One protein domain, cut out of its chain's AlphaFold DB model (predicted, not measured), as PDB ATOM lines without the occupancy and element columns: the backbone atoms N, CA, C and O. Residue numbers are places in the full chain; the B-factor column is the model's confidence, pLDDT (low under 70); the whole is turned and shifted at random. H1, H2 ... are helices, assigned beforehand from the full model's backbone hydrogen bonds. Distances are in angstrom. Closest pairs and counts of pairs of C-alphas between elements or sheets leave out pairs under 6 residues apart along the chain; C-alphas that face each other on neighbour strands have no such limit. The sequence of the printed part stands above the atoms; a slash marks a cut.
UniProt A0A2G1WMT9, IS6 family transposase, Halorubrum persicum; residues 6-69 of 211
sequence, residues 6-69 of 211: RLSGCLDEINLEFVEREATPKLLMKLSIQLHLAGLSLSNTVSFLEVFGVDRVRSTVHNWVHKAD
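Overview. This is residues 6 to 69 of the 211 residues of the protein "IS6 family transposase" of Halorubrum persicum (UniProt A0A2G1WMT9). A small rounded cluster of four helices is built round H2, with H1 across one side of it and H3 and H4 on the other side. H3 folds back beside H2 as a helical hairpin, H4 crosses H2 nearly at a right angle, and the unnamed residues 14 to 25 make a wide loop from H1 to H2. The printed part has 64 residues with four named helices, H1 to H4 in order along the chain, and no named strand; the class is all helix. It is compact, with a radius of gyration of the C-alphas of 10.8 A and spans of 26 by 24 by 20 A.

Arrangement. H1, residues 6 to 13, touches H2, residues 26 to 37, closest at the C-alphas of Leu 11 and Lys 30, 5.9 A apart. They run opposite ways at a steep tilt of 68 degrees, only just short of about perpendicular. H2 is the hub, touching three helices. H3, residues 42 to 51, touches H2, and their closest C-alphas, of Ser 32 and Thr 45, are 5.9 A apart. This hairpin has a shallow tilt of 34 degrees, only just short of steep, opposite ways. H4, residues 58 to 67, touches H2 with residues 29 to 33 of H2 alone; the closest C-alphas, of Ile 33 and Val 65, are 5.4 A apart, and the lines are about perpendicular at 87 degrees. H3 and H4 touch, closest at the C-alphas of Leu 42 and Arg 58, 5.3 A apart, about perpendicular at 75 degrees. H1 is apart from H3 and H4. Every O i to N i+4 pair is within hydrogen-bond range in H2, H3 and H4, and 3 of 4 are in H1.

Along the chain. H1 begins at C-alpha 6, (107.568, 157.272, 179.706), and is 11.0 A long from first to last C-alpha. H2 begins at C-alpha 26, (100.992, 166.404, 165.276), and is 16.6 A long. H3 is 14.6 A long, and H4, 14.4 A, ends at C-alpha 67, (112.358, 162.525, 158.182).

Size, cuts and confidence. The two C-alphas farthest apart, of Arg 6 and Val 57, are 28.5 A apart. The printed part has no cut. The link from H1 to H2 is long, that from H2 to H3 tight, and that from H3 to H4 short. The mean pLDDT of the printed part is 83.3, and residues 6 to 10 are under 70.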
ATOM      1  N   ARG A   6     106.710 157.676 180.830       48.59
ATOM      2  CA  ARG A   6     107.568 157.272 179.706       48.59
ATOM      3  C   ARG A   6     106.911 157.452 178.333       48.59
ATOM      4  O   ARG A   6     107.579 157.852 177.385       48.59
ATOM      5  N   LEU A   7     105.602 157.208 178.205       45.59
ATOM      6  CA  LEU A   7     104.914 157.370 176.916       45.59
ATOM      7  C   LEU A   7     104.735 158.848 176.546       45.59
ATOM      8  O   LEU A   7     104.817 159.179 175.365       45.59
ATOM      9  N   SER A   8     104.506 159.730 177.528       48.47
ATOM     10  CA  SER A   8     104.431 161.177 177.289       48.47
ATOM     11  C   SER A   8     105.793 161.781 176.950       48.47
ATOM     12  O   SER A   8     105.870 162.529 175.979       48.47
ATOM     13  N   GLY A   9     106.863 161.403 177.666       55.97
ATOM     14  CA  GLY A   9     108.223 161.887 177.384       55.97
ATOM     15  C   GLY A   9     108.720 161.494 175.988       55.97
ATOM     16  O   GLY A   9     109.176 162.345 175.228       55.97
ATOM     17  N   CYS A  10     108.493 160.237 175.589       63.25
ATOM     18  CA  CYS A  10     108.896 159.711 174.281       63.25
ATOM     19  C   CYS A  10     108.292 160.485 173.094       63.25
ATOM     20  O   CYS A  10     108.936 160.670 172.060       63.25
ATOM     21  N   LEU A  11     107.042 160.949 173.216       71.50
ATOM     22  CA  LEU A  11     106.402 161.716 172.148       71.50
ATOM     23  C   LEU A  11     107.004 163.118 172.028       71.50
ATOM     24  O   LEU A  11     107.110 163.624 170.909       71.50
ATOM     25  N   ASP A  12     107.399 163.752 173.130       74.75
ATOM     26  CA  ASP A  12     107.968 165.103 173.115       74.75
ATOM     27  C   ASP A  12     109.316 165.159 172.391       74.75
ATOM     28  O   ASP A  12     109.547 166.100 171.629       74.75
ATOM     29  N   GLU A  13     110.118 164.101 172.502       79.50
ATOM     30  CA  GLU A  13     111.408 163.953 171.820       79.50
ATOM     31  C   GLU A  13     111.300 163.796 170.290       79.50
ATOM     32  O   GLU A  13     112.242 164.108 169.559       79.50
ATOM     33  N   ILE A  14     110.144 163.370 169.762       83.31
ATOM     34  CA  ILE A  14     109.926 163.290 168.310       83.31
ATOM     35  C   ILE A  14     109.669 164.697 167.755       83.31
ATOM     36  O   ILE A  14     108.558 165.233 167.853       83.31
ATOM     37  N   ASN A  15     110.680 165.286 167.117       82.75
ATOM     38  CA  ASN A  15     110.551 166.581 166.454       82.75
ATOM     39  C   ASN A  15     109.925 166.442 165.048       82.75
ATOM     40  O   ASN A  15     110.293 165.579 164.254       82.75
ATOM     41  N   LEU A  16     108.954 167.309 164.738       87.25
ATOM     42  CA  LEU A  16     108.222 167.349 163.467       87.25
ATOM     43  C   LEU A  16     108.476 168.645 162.676       87.25
ATOM     44  O   LEU A  16     107.635 169.049 161.876       87.25
ATOM     45  N   GLU A  17     109.615 169.309 162.880       84.50
ATOM     46  CA  GLU A  17     110.014 170.530 162.152       84.50
ATOM     47  C   GLU A  17     109.991 170.381 160.621       84.50
ATOM     48  O   GLU A  17     109.743 171.347 159.905       84.50
ATOM     49  N   PHE A  18     110.151 169.159 160.102       83.81
ATOM     50  CA  PHE A  18     110.043 168.861 158.670       83.81
ATOM     51  C   PHE A  18     108.608 168.957 158.106       83.81
ATOM     52  O   PHE A  18     108.401 168.772 156.900       83.81
ATOM     53  N   VAL A  19     107.596 169.163 158.952       83.38
ATOM     54  CA  VAL A  19     106.182 169.229 158.563       83.38
ATOM     55  C   VAL A  19     105.790 170.675 158.268       83.38
ATOM     56  O   VAL A  19     105.429 171.435 159.158       83.38
ATOM     57  N   GLU A  20     105.796 171.038 156.988       71.88
ATOM     58  CA  GLU A  20     105.446 172.398 156.545       71.88
ATOM     59  C   GLU A  20     103.933 172.688 156.563       71.88
ATOM     60  O   GLU A  20     103.515 173.843 156.642       71.88
ATOM     61  N   ARG A  21     103.085 171.653 156.456       72.81
ATOM     62  CA  ARG A  21     101.616 171.777 156.462       72.81
ATOM     63  C   ARG A  21     100.982 170.699 157.331       72.81
ATOM     64  O   ARG A  21     101.072 169.511 157.022       72.81
ATOM     65  N   GLU A  22     100.281 171.119 158.377       71.56
ATOM     66  CA  GLU A  22      99.617 170.226 159.333       71.56
ATOM     67  C   GLU A  22      98.279 169.693 158.790       71.56
ATOM     68  O   GLU A  22      97.201 170.044 159.257       71.56
ATOM     69  N   ALA A  23      98.338 168.824 157.777       81.44
ATOM     70  CA  ALA A  23      97.159 168.095 157.296       81.44
ATOM     71  C   ALA A  23      96.787 166.898 158.199       81.44
ATOM     72  O   ALA A  23      95.721 166.304 158.040       81.44
ATOM     73  N   THR A  24      97.673 166.517 159.120       86.50
ATOM     74  CA  THR A  24      97.452 165.501 160.155       86.50
ATOM     75  C   THR A  24      97.809 166.120 161.506       86.50
ATOM     76  O   THR A  24      98.856 166.764 161.589       86.50
ATOM     77  N   PRO A  25      97.009 165.916 162.568       91.06
ATOM     78  CA  PRO A  25      97.373 166.364 163.910       91.06
ATOM     79  C   PRO A  25      98.754 165.844 164.337       91.06
ATOM     80  O   PRO A  25      99.015 164.641 164.259       91.06
ATOM     81  N   LYS A  26      99.619 166.735 164.842       90.44
ATOM     82  CA  LYS A  26     100.992 166.404 165.276       90.44
ATOM     83  C   LYS A  26     101.052 165.215 166.237       90.44
ATOM     84  O   LYS A  26     101.906 164.352 166.078       90.44
ATOM     85  N   LEU A  27     100.114 165.129 167.183       89.19
ATOM     86  CA  LEU A  27     100.031 164.008 168.123       89.19
ATOM     87  C   LEU A  27      99.869 162.660 167.401       89.19
ATOM     88  O   LEU A  27     100.568 161.704 167.722       89.19
ATOM     89  N   LEU A  28      98.996 162.591 166.391       91.25
ATOM     90  CA  LEU A  28      98.776 161.370 165.612       91.25
ATOM     91  C   LEU A  28      99.987 161.019 164.743       91.25
ATOM     92  O   LEU A  28     100.268 159.840 164.548       91.25
ATOM     93  N   MET A  29     100.729 162.017 164.257       91.75
ATOM     94  CA  MET A  29     101.990 161.788 163.546       91.75
ATOM     95  C   MET A  29     103.049 161.181 164.470       91.75
ATOM     96  O   MET A  29     103.597 160.130 164.143       91.75
ATOM     97  N   LYS A  30     103.289 161.797 165.635       90.94
ATOM     98  CA  LYS A  30     104.241 161.302 166.642       90.94
ATOM     99  C   LYS A  30     103.879 159.886 167.096       90.94
ATOM    100  O   LYS A  30     104.721 158.994 167.065       90.94
ATOM    101  N   LEU A  31     102.601 159.647 167.399       88.62
ATOM    102  CA  LEU A  31     102.109 158.327 167.791       88.62
ATOM    103  C   LEU A  31     102.234 157.295 166.662       88.62
ATOM    104  O   LEU A  31     102.590 156.153 166.917       88.62
ATOM    105  N   SER A  32     102.005 157.685 165.405       89.94
ATOM    106  CA  SER A  32     102.202 156.791 164.253       89.94
ATOM    107  C   SER A  32     103.662 156.384 164.081       89.94
ATOM    108  O   SER A  32     103.942 155.215 163.816       89.94
ATOM    109  N   ILE A  33     104.588 157.335 164.246       88.62
ATOM    110  CA  ILE A  33     106.032 157.066 164.235       88.62
ATOM    111  C   ILE A  33     106.366 156.082 165.359       88.62
ATOM    112  O   ILE A  33     106.943 155.031 165.092       88.62
ATOM    113  N   GLN A  34     105.930 156.367 166.588       86.06
ATOM    114  CA  GLN A  34     106.193 155.525 167.754       86.06
ATOM    115  C   GLN A  34     105.627 154.107 167.593       86.06
ATOM    116  O   GLN A  34     106.338 153.133 167.821       86.06
ATOM    117  N   LEU A  35     104.373 153.967 167.147       86.06
ATOM    118  CA  LEU A  35     103.741 152.667 166.904       86.06
ATOM    119  C   LEU A  35     104.494 151.868 165.841       86.06
ATOM    120  O   LEU A  35     104.738 150.675 166.024       86.06
ATOM    121  N   HIS A  36     104.879 152.517 164.739       84.75
ATOM    122  CA  HIS A  36     105.650 151.848 163.699       84.75
ATOM    123  C   HIS A  36     107.010 151.380 164.225       84.75
ATOM    124  O   HIS A  36     107.381 150.221 164.030       84.75
ATOM    125  N   LEU A  37     107.720 152.242 164.959       82.06
ATOM    126  CA  LEU A  37     109.001 151.894 165.568       82.06
ATOM    127  C   LEU A  37     108.869 150.791 166.610       82.06
ATOM    128  O   LEU A  37     109.743 149.935 166.656       82.06
ATOM    129  N   ALA A  38     107.763 150.733 167.356       79.62
ATOM    130  CA  ALA A  38     107.433 149.656 168.290       79.62
ATOM    131  C   ALA A  38     107.090 148.314 167.603       79.62
ATOM    132  O   ALA A  38     106.836 147.321 168.285       79.62
ATOM    133  N   GLY A  39     107.112 148.255 166.266       78.06
ATOM    134  CA  GLY A  39     106.937 147.030 165.483       78.06
ATOM    135  C   GLY A  39     105.575 146.898 164.800       78.06
ATOM    136  O   GLY A  39     105.282 145.842 164.235       78.06
ATOM    137  N   LEU A  40     104.734 147.937 164.821       83.81
ATOM    138  CA  LEU A  40     103.483 147.936 164.070       83.81
ATOM    139  C   LEU A  40     103.771 148.070 162.564       83.81
ATOM    140  O   LEU A  40     104.561 148.913 162.138       83.81
ATOM    141  N   SER A  41     103.135 147.247 161.727       81.94
ATOM    142  CA  SER A  41     103.306 147.347 160.270       81.94
ATOM    143  C   SER A  41     102.773 148.686 159.745       81.94
ATOM    144  O   SER A  41     101.813 149.221 160.295       81.94
ATOM    145  N   LEU A  42     103.322 149.202 158.638       85.00
ATOM    146  CA  LEU A  42     102.825 150.447 158.025       85.00
ATOM    147  C   LEU A  42     101.322 150.381 157.709       85.00
ATOM    148  O   LEU A  42     100.619 151.375 157.857       85.00
ATOM    149  N   SER A  43     100.825 149.211 157.294       85.56
ATOM    150  CA  SER A  43      99.396 148.971 157.063       85.56
ATOM    151  C   SER A  43      98.581 149.160 158.337       85.56
ATOM    152  O   SER A  43      97.588 149.874 158.323       85.56
ATOM    153  N   ASN A  44      99.023 148.554 159.438       86.69
ATOM    154  CA  ASN A  44      98.323 148.635 160.713       86.69
ATOM    155  C   ASN A  44      98.412 150.046 161.310       86.69
ATOM    156  O   ASN A  44      97.447 150.504 161.914       86.69
ATOM    157  N   THR A  45      99.524 150.759 161.110       88.56
ATOM    158  CA  THR A  45      99.652 152.166 161.516       88.56
ATOM    159  C   THR A  45      98.714 153.075 160.717       88.56
ATOM    160  O   THR A  45      98.113 153.983 161.282       88.56
ATOM    161  N   VAL A  46      98.531 152.819 159.418       90.69
ATOM    162  CA  VAL A  46      97.522 153.522 158.610       90.69
ATOM    163  C   VAL A  46      96.110 153.212 159.107       90.69
ATOM    164  O   VAL A  46      95.353 154.140 159.362       90.69
ATOM    165  N   SER A  47      95.773 151.941 159.344       91.38
ATOM    166  CA  SER A  47      94.462 151.577 159.897       91.38
ATOM    167  C   SER A  47      94.213 152.195 161.275       91.38
ATOM    168  O   SER A  47      93.087 152.553 161.600       91.38
ATOM    169  N   PHE A  48      95.260 152.374 162.085       91.56
ATOM    170  CA  PHE A  48      95.166 153.128 163.331       91.56
ATOM    171  C   PHE A  48      94.780 154.595 163.083       91.56
ATOM    172  O   PHE A  48      93.896 155.104 163.763       91.56
ATOM    173  N   LEU A  49      95.379 155.268 162.094       92.50
ATOM    174  CA  LEU A  49      95.026 156.646 161.724       92.50
ATOM    175  C   LEU A  49      93.587 156.771 161.194       92.50
ATOM    176  O   LEU A  49      92.896 157.738 161.527       92.50
ATOM    177  N   GLU A  50      93.114 155.781 160.435       93.56
ATOM    178  CA  GLU A  50      91.746 155.736 159.904       93.56
ATOM    179  C   GLU A  50      90.689 155.749 161.021       93.56
ATOM    180  O   GLU A  50      89.663 156.416 160.882       93.56
ATOM    181  N   VAL A  51      90.958 155.100 162.164       93.19
ATOM    182  CA  VAL A  51      90.074 155.131 163.351       93.19
ATOM    183  C   VAL A  51      89.861 156.560 163.865       93.19
ATOM    184  O   VAL A  51      88.792 156.874 164.389       93.19
ATOM    185  N   PHE A  52      90.837 157.451 163.672       92.19
ATOM    186  CA  PHE A  52      90.745 158.871 164.028       92.19
ATOM    187  C   PHE A  52      90.284 159.761 162.862       92.19
ATOM    188  O   PHE A  52      90.382 160.986 162.948       92.19
ATOM    189  N   GLY A  53      89.789 159.173 161.768       91.88
ATOM    190  CA  GLY A  53      89.325 159.897 160.582       91.88
ATOM    191  C   GLY A  53      90.453 160.480 159.725       91.88
ATOM    192  O   GLY A  53      90.206 161.371 158.912       91.88
ATOM    193  N   VAL A  54      91.689 160.008 159.908       92.19
ATOM    194  CA  VAL A  54      92.860 160.463 159.155       92.19
ATOM    195  C   VAL A  54      93.221 159.419 158.102       92.19
ATOM    196  O   VAL A  54      93.825 158.398 158.410       92.19
ATOM    197  N   ASP A  55      92.894 159.701 156.843       91.12
ATOM    198  CA  ASP A  55      93.280 158.850 155.713       91.12
ATOM    199  C   ASP A  55      94.698 159.193 155.230       91.12
ATOM    200  O   ASP A  55      94.998 160.331 154.835       91.12
ATOM    201  N   ARG A  56      95.603 158.212 155.303       91.25
ATOM    202  CA  ARG A  56      96.998 158.332 154.865       91.25
ATOM    203  C   ARG A  56      97.464 157.055 154.203       91.25
ATOM    204  O   ARG A  56      97.169 155.954 154.634       91.25
ATOM    205  N   VAL A  57      98.318 157.206 153.200       89.19
ATOM    206  CA  VAL A  57      98.988 156.067 152.574       89.19
ATOM    207  C   VAL A  57     100.212 155.635 153.384       89.19
ATOM    208  O   VAL A  57     100.857 156.446 154.052       89.19
ATOM    209  N   ARG A  58     100.595 154.359 153.262       86.38
ATOM    210  CA  ARG A  58     101.747 153.755 153.968       86.38
ATOM    211  C   ARG A  58     103.049 154.540 153.780       86.38
ATOM    212  O   ARG A  58     103.808 154.712 154.730       86.38
ATOM    213  N   SER A  59     103.280 155.065 152.574       85.69
ATOM    214  CA  SER A  59     104.469 155.866 152.255       85.69
ATOM    215  C   SER A  59     104.540 157.175 153.044       85.69
ATOM    216  O   SER A  59     105.630 157.685 153.279       85.69
ATOM    217  N   THR A  60     103.406 157.712 153.503       89.25
ATOM    218  CA  THR A  60     103.396 158.920 154.335       89.25
ATOM    219  C   THR A  60     103.951 158.638 155.728       89.25
ATOM    220  O   THR A  60     104.829 159.367 156.180       89.25
ATOM    221  N   VAL A  61     103.512 157.551 156.373       86.38
ATOM    222  CA  VAL A  61     104.041 157.129 157.682       86.38
ATOM    223  C   VAL A  61     105.527 156.782 157.575       86.38
ATOM    224  O   VAL A  61     106.321 157.236 158.393       86.38
ATOM    225  N   HIS A  62     105.917 156.057 156.523       83.56
ATOM    226  CA  HIS A  62     107.323 155.765 156.240       83.56
ATOM    227  C   HIS A  62     108.166 157.047 156.125       83.56
ATOM    228  O   HIS A  62     109.219 157.165 156.746       83.56
ATOM    229  N   ASN A  63     107.678 158.045 155.383       86.62
ATOM    230  CA  ASN A  63     108.370 159.325 155.239       86.62
ATOM    231  C   ASN A  63     108.477 160.091 156.557       86.62
ATOM    232  O   ASN A  63     109.487 160.749 156.777       86.62
ATOM    233  N   TRP A  64     107.466 160.027 157.427       90.12
ATOM    234  CA  TRP A  64     107.535 160.657 158.745       90.12
ATOM    235  C   TRP A  64     108.616 160.029 159.617       90.12
ATOM    236  O   TRP A  64     109.403 160.759 160.205       90.12
ATOM    237  N   VAL A  65     108.691 158.699 159.647       85.31
ATOM    238  CA  VAL A  65     109.721 157.967 160.401       85.31
ATOM    239  C   VAL A  65     111.112 158.315 159.875       85.31
ATOM    240  O   VAL A  65     112.004 158.622 160.655       85.31
ATOM    241  N   HIS A  66     111.281 158.343 158.550       82.56
ATOM    242  CA  HIS A  66     112.562 158.676 157.930       82.56
ATOM    243  C   HIS A  66     112.986 160.132 158.170       82.56
ATOM    244  O   HIS A  66     114.143 160.392 158.478       82.56
ATOM    245  N   LYS A  67     112.062 161.091 158.029       87.31
ATOM    246  CA  LYS A  67     112.358 162.525 158.182       87.31
ATOM    247  C   LYS A  67     112.479 162.983 159.631       87.31
ATOM    248  O   LYS A  67     113.046 164.045 159.857       87.31
ATOM    249  N   ALA A  68     111.945 162.218 160.581       86.69
ATOM    250  CA  ALA A  68     112.147 162.487 161.999       86.69
ATOM    251  C   ALA A  68     113.611 162.291 162.424       86.69
ATOM    252  O   ALA A  68     113.986 162.811 163.466       86.69
ATOM    253  N   ASP A  69     114.407 161.562 161.624       85.38
ATOM    254  CA  ASP A  69     115.849 161.342 161.813       85.38
ATOM    255  C   ASP A  69     116.226 161.013 163.268       85.38
ATOM    256  O   ASP A  69     117.164 161.558 163.842       85.38
TER     257      ASP A  69